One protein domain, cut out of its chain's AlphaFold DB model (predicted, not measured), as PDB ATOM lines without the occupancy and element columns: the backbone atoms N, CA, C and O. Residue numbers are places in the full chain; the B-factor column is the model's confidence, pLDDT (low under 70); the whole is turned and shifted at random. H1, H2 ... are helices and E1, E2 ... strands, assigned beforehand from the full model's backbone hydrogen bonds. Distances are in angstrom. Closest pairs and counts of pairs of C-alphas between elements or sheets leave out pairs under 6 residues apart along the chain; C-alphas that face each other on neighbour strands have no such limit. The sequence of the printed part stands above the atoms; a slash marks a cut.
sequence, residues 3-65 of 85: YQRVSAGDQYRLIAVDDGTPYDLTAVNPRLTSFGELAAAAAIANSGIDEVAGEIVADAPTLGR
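This is residues 3 to 65 of the 85 residues of an uncharacterized protein of Halostagnicola sp. A56 (UniProt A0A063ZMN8). A small sheet of three antiparallel strands, made of two successive hairpins, has helix H3 crossing over one face of E2, while the short H1 follows directly from E3. H2 sets out near the sheet with its residues 35 to 38 and leads away from it; a tight link then turns the backbone into H3, about perpendicular to H2, which comes back over the sheet. The printed part has 63 residues, with three named strands and three named helices in the order E1 E2 E3 H1 H2 H3; the sheet's order is E1 - E2 - E3, and the class is mixed, helices and strands. The whole is compact, with a radius of gyration of the C-alphas of 10.9 A and spans of 31 by 26 by 16 A.

Start with E1, residues 3 to 8, and go on through a tight link to E2, residues 11 to 18: this hairpin is antiparallel at 147 degrees, and N 4 and O 15 are 2.8 A apart, within hydrogen-bond range. E3, residues 21 to 24, makes the second hairpin with E2, where N 23 and O 16 are 2.7 A apart, also within hydrogen-bond range. The three strands form a meander, each the antiparallel neighbour of the one before, with E1 and E3 as edge strands. Next come H1, residues 25 to 28, and H2, residues 35 to 44, which are apart from each other; each is on the sheet but only grazes it. H3, residues 49 to 57, is on the sheet at a height over the sheet of 10.0 A. It lies over E2 and only just over E3, on which 3 of its C-alphas fall, and runs across the strands, at 82 degrees to E2 on the local plane. Look at Ala 42 and Ile 49, the closest C-alphas of H2 and H3, 5.3 A apart: these helices touch, about perpendicular at 77 degrees. H1 touches H3 too, the closest C-alphas being those of Leu 25 and Ile 56, 6.4 A apart. In H2 and H3 every O i to N i+4 pair is within hydrogen-bond range; H1 is too short for such a pair.

Find C-alpha 3 at (111.909, 68.009, 98.814), where E1 begins; it runs 15.7 A, and E2 runs 22.6 A. E3 measures 10.2 A and H1 5.5 A. H2 runs 14.2 A from C-alpha 35 at (113.801, 70.627, 105.073), and H3 runs 12.0 A to C-alpha 57 at (103.331, 75.792, 96.826).

The two C-alphas farthest apart are those of Gly 9 and Asn 46, at 32.8 A. The printed part has no cut and no long link. Its mean pLDDT is 86.3, and residue 65 alone is under 70.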
ATOM      1  N   TYR A   3     111.174  66.779  98.509       86.75
ATOM      2  CA  TYR A   3     111.909  68.009  98.814       86.75
ATOM      3  C   TYR A   3     113.344  67.882  98.325       86.75
ATOM      4  O   TYR A   3     113.896  66.786  98.331       86.75
ATOM      5  N   GLN A   4     113.939  68.978  97.871       84.44
ATOM      6  CA  GLN A   4     115.315  69.033  97.380       84.44
ATOM      7  C   GLN A   4     115.962  70.335  97.833       84.44
ATOM      8  O   GLN A   4     115.271  71.339  98.012       84.44
ATOM      9  N   ARG A   5     117.285  70.324  98.017       84.38
ATOM     10  CA  ARG A   5     118.027  71.532  98.374       84.38
ATOM     11  C   ARG A   5     118.967  71.901  97.240       84.38
ATOM     12  O   ARG A   5     119.831  71.114  96.864       84.38
ATOM     13  N   VAL A   6     118.808  73.105  96.711       83.25
ATOM     14  CA  VAL A   6     119.639  73.627  95.621       83.25
ATOM     15  C   VAL A   6     120.534  74.723  96.182       83.25
ATOM     16  O   VAL A   6     120.060  75.618  96.883       83.25
ATOM     17  N   SER A   7     121.836  74.651  95.908       80.06
ATOM     18  CA  SER A   7     122.751  75.758  96.188       80.06
ATOM     19  C   SER A   7     122.568  76.843  95.129       80.06
ATOM     20  O   SER A   7     122.781  76.596  93.944       80.06
ATOM     21  N   ALA A   8     122.194  78.045  95.549       74.00
ATOM     22  CA  ALA A   8     122.084  79.222  94.698       74.00
ATOM     23  C   ALA A   8     123.100  80.270  95.177       74.00
ATOM     24  O   ALA A   8     122.769  81.168  95.952       74.00
ATOM     25  N   GLY A   9     124.358  80.128  94.744       75.38
ATOM     26  CA  GLY A   9     125.470  80.942  95.247       75.38
ATOM     27  C   GLY A   9     125.791  80.618  96.711       75.38
ATOM     28  O   GLY A   9     125.948  79.451  97.055       75.38
ATOM     29  N   ASP A  10     125.848  81.640  97.571       72.44
ATOM     30  CA  ASP A  10     126.096  81.510  99.020       72.44
ATOM     31  C   ASP A  10     124.865  81.074  99.838       72.44
ATOM     32  O   ASP A  10     124.933  80.943 101.061       72.44
ATOM     33  N   GLN A  11     123.714  80.881  99.189       76.94
ATOM     34  CA  GLN A  11     122.455  80.562  99.856       76.94
ATOM     35  C   GLN A  11     121.902  79.211  99.405       76.94
ATOM     36  O   GLN A  11     122.095  78.780  98.269       76.94
ATOM     37  N   TYR A  12     121.165  78.556 100.300       84.56
ATOM     38  CA  TYR A  12     120.428  77.338  99.988       84.56
ATOM     39  C   TYR A  12     118.960  77.652  99.755       84.56
ATOM     40  O   TYR A  12     118.355  78.419 100.506       84.56
ATOM     41  N   ARG A  13     118.394  77.024  98.728       86.69
ATOM     42  CA  ARG A  13     116.969  77.083  98.425       86.69
ATOM     43  C   ARG A  13     116.329  75.722  98.612       86.69
ATOM     44  O   ARG A  13     116.896  74.701  98.216       86.69
ATOM     45  N   LEU A  14     115.151  75.722  99.216       89.44
ATOM     46  CA  LEU A  14     114.313  74.558  99.409       89.44
ATOM     47  C   LEU A  14     113.298  74.481  98.275       89.44
ATOM     48  O   LEU A  14     112.438  75.347  98.129       89.44
ATOM     49  N   ILE A  15     113.396  73.411  97.498       89.69
ATOM     50  CA  ILE A  15     112.516  73.153  96.370       89.69
ATOM     51  C   ILE A  15     111.581  72.004  96.732       89.69
ATOM     52  O   ILE A  15     112.041  70.930  97.127       89.69
ATOM     53  N   ALA A  16     110.277  72.215  96.590       90.38
ATOM     54  CA  ALA A  16     109.285  71.148  96.646       90.38
ATOM     55  C   ALA A  16     108.989  70.664  95.229       90.38
ATOM     56  O   ALA A  16     108.772  71.461  94.329       90.38
ATOM     57  N   VAL A  17     108.979  69.356  95.023       87.94
ATOM     58  CA  VAL A  17     108.558  68.724  93.779       87.94
ATOM     59  C   VAL A  17     107.235  68.027  94.038       87.94
ATOM     60  O   VAL A  17     107.187  67.017  94.750       87.94
ATOM     61  N   ASP A  18     106.184  68.573  93.439       88.25
ATOM     62  CA  ASP A  18     104.840  68.009  93.452       88.25
ATOM     63  C   ASP A  18     104.457  67.568  92.038       88.25
ATOM     64  O   ASP A  18     104.641  68.315  91.080       88.25
ATOM     65  N   ASP A  19     104.060  66.304  91.892       86.00
ATOM     66  CA  ASP A  19     103.776  65.648  90.603       86.00
ATOM     67  C   ASP A  19     104.830  65.891  89.489       86.00
ATOM     68  O   ASP A  19     104.549  65.964  88.295       86.00
ATOM     69  N   GLY A  20     106.104  66.043  89.871       82.62
ATOM     70  CA  GLY A  20     107.202  66.308  88.931       82.62
ATOM     71  C   GLY A  20     107.351  67.770  88.491       82.62
ATOM     72  O   GLY A  20     108.136  68.039  87.569       82.62
ATOM     73  N   THR A  21     106.641  68.691  89.146       85.44
ATOM     74  CA  THR A  21     106.778  70.146  89.017       85.44
ATOM     75  C   THR A  21     107.547  70.698  90.221       85.44
ATOM     76  O   THR A  21     107.106  70.510  91.354       85.44
ATOM     77  N   PRO A  22     108.713  71.338  90.016       88.88
ATOM     78  CA  PRO A  22     109.455  71.969  91.099       88.88
ATOM     79  C   PRO A  22     108.947  73.376  91.416       88.88
ATOM     80  O   PRO A  22     108.749  74.190  90.517       88.88
ATOM     81  N   TYR A  23     108.842  73.669  92.707       89.81
ATOM     82  CA  TYR A  23     108.396  74.925  93.297       89.81
ATOM     83  C   TYR A  23     109.445  75.438  94.281       89.81
ATOM     84  O   TYR A  23     109.878  74.698  95.167       89.81
ATOM     85  N   ASP A  24     109.854  76.697  94.139       90.25
ATOM     86  CA  ASP A  24     110.813  77.334  95.049       90.25
ATOM     87  C   ASP A  24     110.089  77.844  96.306       90.25
ATOM     88  O   ASP A  24     109.479  78.914  96.300       90.25
ATOM     89  N   LEU A  25     110.155  77.072  97.398       90.12
ATOM     90  CA  LEU A  25     109.537  77.453  98.674       90.12
ATOM     91  C   LEU A  25     110.273  78.627  99.329       90.12
ATOM     92  O   LEU A  25     109.663  79.426 100.042       90.12
ATOM     93  N   THR A  26     111.579  78.753  99.083       89.75
ATOM     94  CA  THR A  26     112.396  79.850  99.617       89.75
ATOM     95  C   THR A  26     112.014  81.188  98.994       89.75
ATOM     96  O   THR A  26     112.114  82.221  99.654       89.75
ATOM     97  N   ALA A  27     111.542  81.184  97.744       88.50
ATOM     98  CA  ALA A  27     111.053  82.390  97.082       88.50
ATOM     99  C   ALA A  27     109.814  82.990  97.773       88.50
ATOM    100  O   ALA A  27     109.668  84.210  97.793       88.50
ATOM    101  N   VAL A  28     108.958  82.153  98.372       90.25
ATOM    102  CA  VAL A  28     107.792  82.597  99.159       90.25
ATOM    103  C   VAL A  28     108.197  82.926 100.592       90.25
ATOM    104  O   VAL A  28     107.816  83.962 101.136       90.25
ATOM    105  N   ASN A  29     108.994  82.054 101.210       87.25
ATOM    106  CA  ASN A  29     109.460  82.224 102.577       87.25
ATOM    107  C   ASN A  29     110.988  82.081 102.649       87.25
ATOM    108  O   ASN A  29     111.494  80.961 102.751       87.25
ATOM    109  N   PRO A  30     111.736  83.201 102.707       86.06
ATOM    110  CA  PRO A  30     113.199  83.188 102.742       86.06
ATOM    111  C   PRO A  30     113.812  82.447 103.938       86.06
ATOM    112  O   PRO A  30     115.008  82.172 103.933       86.06
ATOM    113  N   ARG A  31     113.025  82.133 104.979       85.81
ATOM    114  CA  ARG A  31     113.483  81.311 106.111       85.81
ATOM    115  C   ARG A  31     113.532  79.825 105.771       85.81
ATOM    116  O   ARG A  31     114.343  79.100 106.339       85.81
ATOM    117  N   LEU A  32     112.718  79.372 104.821       87.62
ATOM    118  CA  LEU A  32     112.669  77.981 104.386       87.62
ATOM    119  C   LEU A  32     113.807  77.685 103.418       87.62
ATOM    120  O   LEU A  32     113.612  77.573 102.216       87.62
ATOM    121  N   THR A  33     115.012  77.555 103.958       86.94
ATOM    122  CA  THR A  33     116.229  77.218 103.198       86.94
ATOM    123  C   THR A  33     116.587  75.733 103.289       86.94
ATOM    124  O   THR A  33     117.464  75.249 102.572       86.94
ATOM    125  N   SER A  34     115.914  74.981 104.168       86.00
ATOM    126  CA  SER A  34     116.162  73.558 104.392       86.00
ATOM    127  C   SER A  34     114.896  72.809 104.810       86.00
ATOM    128  O   SER A  34     113.948  73.401 105.326       86.00
ATOM    129  N   PHE A  35     114.902  71.485 104.634       86.69
ATOM    130  CA  PHE A  35     113.801  70.627 105.073       86.69
ATOM    131  C   PHE A  35     113.567  70.697 106.593       86.69
ATOM    132  O   PHE A  35     112.429  70.606 107.039       86.69
ATOM    133  N   GLY A  36     114.623  70.915 107.386       86.00
ATOM    134  CA  GLY A  36     114.508  71.074 108.837       86.00
ATOM    135  C   GLY A  36     113.657  72.281 109.235       86.00
ATOM    136  O   GLY A  36     112.817  72.164 110.121       86.00
ATOM    137  N   GLU A  37     113.801  73.403 108.527       89.25
ATOM    138  CA  GLU A  37     112.985  74.604 108.762       89.25
ATOM    139  C   GLU A  37     111.511  74.366 108.407       89.25
ATOM    140  O   GLU A  37     110.617  74.799 109.131       89.25
ATOM    141  N   LEU A  38     111.248  73.618 107.330       88.19
ATOM    142  CA  LEU A  38     109.886  73.226 106.956       88.19
ATOM    143  C   LEU A  38     109.268  72.287 108.004       88.19
ATOM    144  O   LEU A  38     108.123  72.480 108.405       88.19
ATOM    145  N   ALA A  39     110.030  71.304 108.488       88.50
ATOM    146  CA  ALA A  39     109.583  70.394 109.539       88.50
ATOM    147  C   ALA A  39     109.320  71.130 110.863       88.50
ATOM    148  O   ALA A  39     108.331  70.845 111.538       88.50
ATOM    149  N   ALA A  40     110.158  72.108 111.217       88.25
ATOM    150  CA  ALA A  40     109.944  72.958 112.383       88.25
ATOM    151  C   ALA A  40     108.671  73.805 112.239       88.25
ATOM    152  O   ALA A  40     107.877  73.878 113.177       88.25
ATOM    153  N   ALA A  41     108.435  74.395 111.064       88.44
ATOM    154  CA  ALA A  41     107.211  75.141 110.780       88.44
ATOM    155  C   ALA A  41     105.960  74.254 110.897       88.44
ATOM    156  O   ALA A  41     104.995  74.645 111.551       88.44
ATOM    157  N   ALA A  42     106.006  73.040 110.344       89.12
ATOM    158  CA  ALA A  42     104.928  72.060 110.450       89.12
ATOM    159  C   ALA A  42     104.657  71.644 111.904       89.12
ATOM    160  O   ALA A  42     103.505  71.614 112.336       89.12
ATOM    161  N   ALA A  43     105.713  71.418 112.692       90.12
ATOM    162  CA  ALA A  43     105.589  71.112 114.114       90.12
ATOM    163  C   ALA A  43     104.957  72.268 114.910       90.12
ATOM    164  O   ALA A  43     104.090  72.029 115.748       90.12
ATOM    165  N   ILE A  44     105.343  73.521 114.635       91.94
ATOM    166  CA  ILE A  44     104.767  74.716 115.280       91.94
ATOM    167  C   ILE A  44     103.293  74.893 114.896       91.94
ATOM    168  O   ILE A  44     102.471  75.224 115.749       91.94
ATOM    169  N   ALA A  45     102.956  74.654 113.629       87.56
ATOM    170  CA  ALA A  45     101.591  74.716 113.117       87.56
ATOM    171  C   ALA A  45     100.741  73.490 113.500       87.56
ATOM    172  O   ALA A  45      99.563  73.434 113.155       87.56
ATOM    173  N   ASN A  46     101.323  72.498 114.188       90.12
ATOM    174  CA  ASN A  46     100.701  71.213 114.504       90.12
ATOM    175  C   ASN A  46     100.038  70.550 113.276       90.12
ATOM    176  O   ASN A  46      98.964  69.960 113.376       90.12
ATOM    177  N   SER A  47     100.682  70.702 112.118       92.31
ATOM    178  CA  SER A  47     100.181  70.322 110.794       92.31
ATOM    179  C   SER A  47     101.171  69.388 110.094       92.31
ATOM    180  O   SER A  47     102.326  69.252 110.502       92.31
ATOM    181  N   GLY A  48     100.723  68.710 109.036       89.44
ATOM    182  CA  GLY A  48     101.592  67.846 108.235       89.44
ATOM    183  C   GLY A  48     102.615  68.648 107.425       89.44
ATOM    184  O   GLY A  48     102.322  69.738 106.945       89.44
ATOM    185  N   ILE A  49     103.809  68.089 107.213       88.44
ATOM    186  CA  ILE A  49     104.855  68.725 106.388       88.44
ATOM    187  C   ILE A  49     104.359  68.964 104.954       88.44
ATOM    188  O   ILE A  49     104.561  70.044 104.407       88.44
ATOM    189  N   ASP A  50     103.682  67.975 104.363       88.38
ATOM    190  CA  ASP A  50     103.089  68.103 103.027       88.38
ATOM    191  C   ASP A  50     101.939  69.123 102.990       88.38
ATOM    192  O   ASP A  50     101.748  69.777 101.971       88.38
ATOM    193  N   GLU A  51     101.202  69.295 104.091       89.44
ATOM    194  CA  GLU A  51     100.105  70.266 104.187       89.44
ATOM    195  C   GLU A  51     100.652  71.697 104.184       89.44
ATOM    196  O   GLU A  51     100.294  72.491 103.319       89.44
ATOM    197  N   VAL A  52     101.628  71.976 105.055       89.88
ATOM    198  CA  VAL A  52     102.323  73.273 105.095       89.88
ATOM    199  C   VAL A  52     103.045  73.552 103.779       89.88
ATOM    200  O   VAL A  52     103.015  74.673 103.273       89.88
ATOM    201  N   ALA A  53     103.689  72.544 103.188       88.62
ATOM    202  CA  ALA A  53     104.309  72.698 101.879       88.62
ATOM    203  C   ALA A  53     103.271  73.020 100.796       88.62
ATOM    204  O   ALA A  53     103.532  73.889  99.973       88.62
ATOM    205  N   GLY A  54     102.108  72.367 100.809       89.31
ATOM    206  CA  GLY A  54     101.026  72.605  99.856       89.31
ATOM    207  C   GLY A  54     100.490  74.035  99.896       89.31
ATOM    208  O   GLY A  54     100.296  74.636  98.842       89.31
ATOM    209  N   GLU A  55     100.328  74.609 101.091       89.50
ATOM    210  CA  GLU A  55      99.928  76.015 101.243       89.50
ATOM    211  C   GLU A  55     100.955  76.971 100.628       89.50
ATOM    212  O   GLU A  55     100.593  77.927  99.953       89.50
ATOM    213  N   ILE A  56     102.246  76.686 100.806       87.69
ATOM    214  CA  ILE A  56     103.325  77.530 100.276       87.69
ATOM    215  C   ILE A  56     103.471  77.345  98.760       87.69
ATOM    216  O   ILE A  56     103.736  78.308  98.046       87.69
ATOM    217  N   VAL A  57     103.281  76.121  98.259       89.69
ATOM    218  CA  VAL A  57     103.331  75.792  96.826       89.69
ATOM    219  C   VAL A  57     102.291  76.583  96.031       89.69
ATOM    220  O   VAL A  57     102.580  76.970  94.902       89.69
ATOM    221  N   ALA A  58     101.121  76.872  96.611       86.62
ATOM    222  CA  ALA A  58     100.067  77.643  95.947       86.62
ATOM    223  C   ALA A  58     100.521  79.051  95.510       86.62
ATOM    224  O   ALA A  58     100.075  79.537  94.470       86.62
ATOM    225  N   ASP A  59     101.439  79.667  96.260       87.44
ATOM    226  CA  ASP A  59     102.013  80.989  95.978       87.44
ATOM    227  C   ASP A  59     103.453  80.922  95.428       87.44
ATOM    228  O   ASP A  59     104.061  81.951  95.113       87.44
ATOM    229  N   ALA A  60     104.027  79.722  95.306       87.50
ATOM    230  CA  ALA A  60     105.421  79.546  94.922       87.50
ATOM    231  C   ALA A  60     105.633  79.612  93.403       87.50
ATOM    232  O   ALA A  60     104.905  78.979  92.631       87.50
ATOM    233  N   PRO A  61     106.691  80.304  92.939       86.44
ATOM    234  CA  PRO A  61     107.082  80.238  91.542       86.44
ATOM    235  C   PRO A  61     107.580  78.830  91.190       86.44
ATOM    236  O   PRO A  61     108.316  78.192  91.951       86.44
ATOM    237  N   THR A  62     107.208  78.362  89.997       86.88
ATOM    238  CA  THR A  62     107.731  77.114  89.434       86.88
ATOM    239  C   THR A  62     109.127  77.318  88.859       86.88
ATOM    240  O   THR A  62     109.449  78.372  88.305       86.88
ATOM    241  N   LEU A  63     109.968  76.293  88.976       80.75
ATOM    242  CA  LEU A  63     111.297  76.264  88.375       80.75
ATOM    243  C   LEU A  63     111.307  75.412  87.099       80.75
ATOM    244  O   LEU A  63     110.522  74.478  86.930       80.75
ATOM    245  N   GLY A  64     112.233  75.716  86.190       73.94
ATOM    246  CA  GLY A  64     112.533  74.825  85.072       73.94
ATOM    247  C   GLY A  64     113.190  73.545  85.588       73.94
ATOM    248  O   GLY A  64     113.999  73.595  86.514       73.94
ATOM    249  N   ARG A  65     112.877  72.389  84.991       64.69
ATOM    250  CA  ARG A  65     113.500  71.109  85.380       64.69
ATOM    251  C   ARG A  65     115.025  71.140  85.263       64.69
ATOM    252  O   ARG A  65     115.696  70.503  86.064       64.69
TER     253      ARG A  65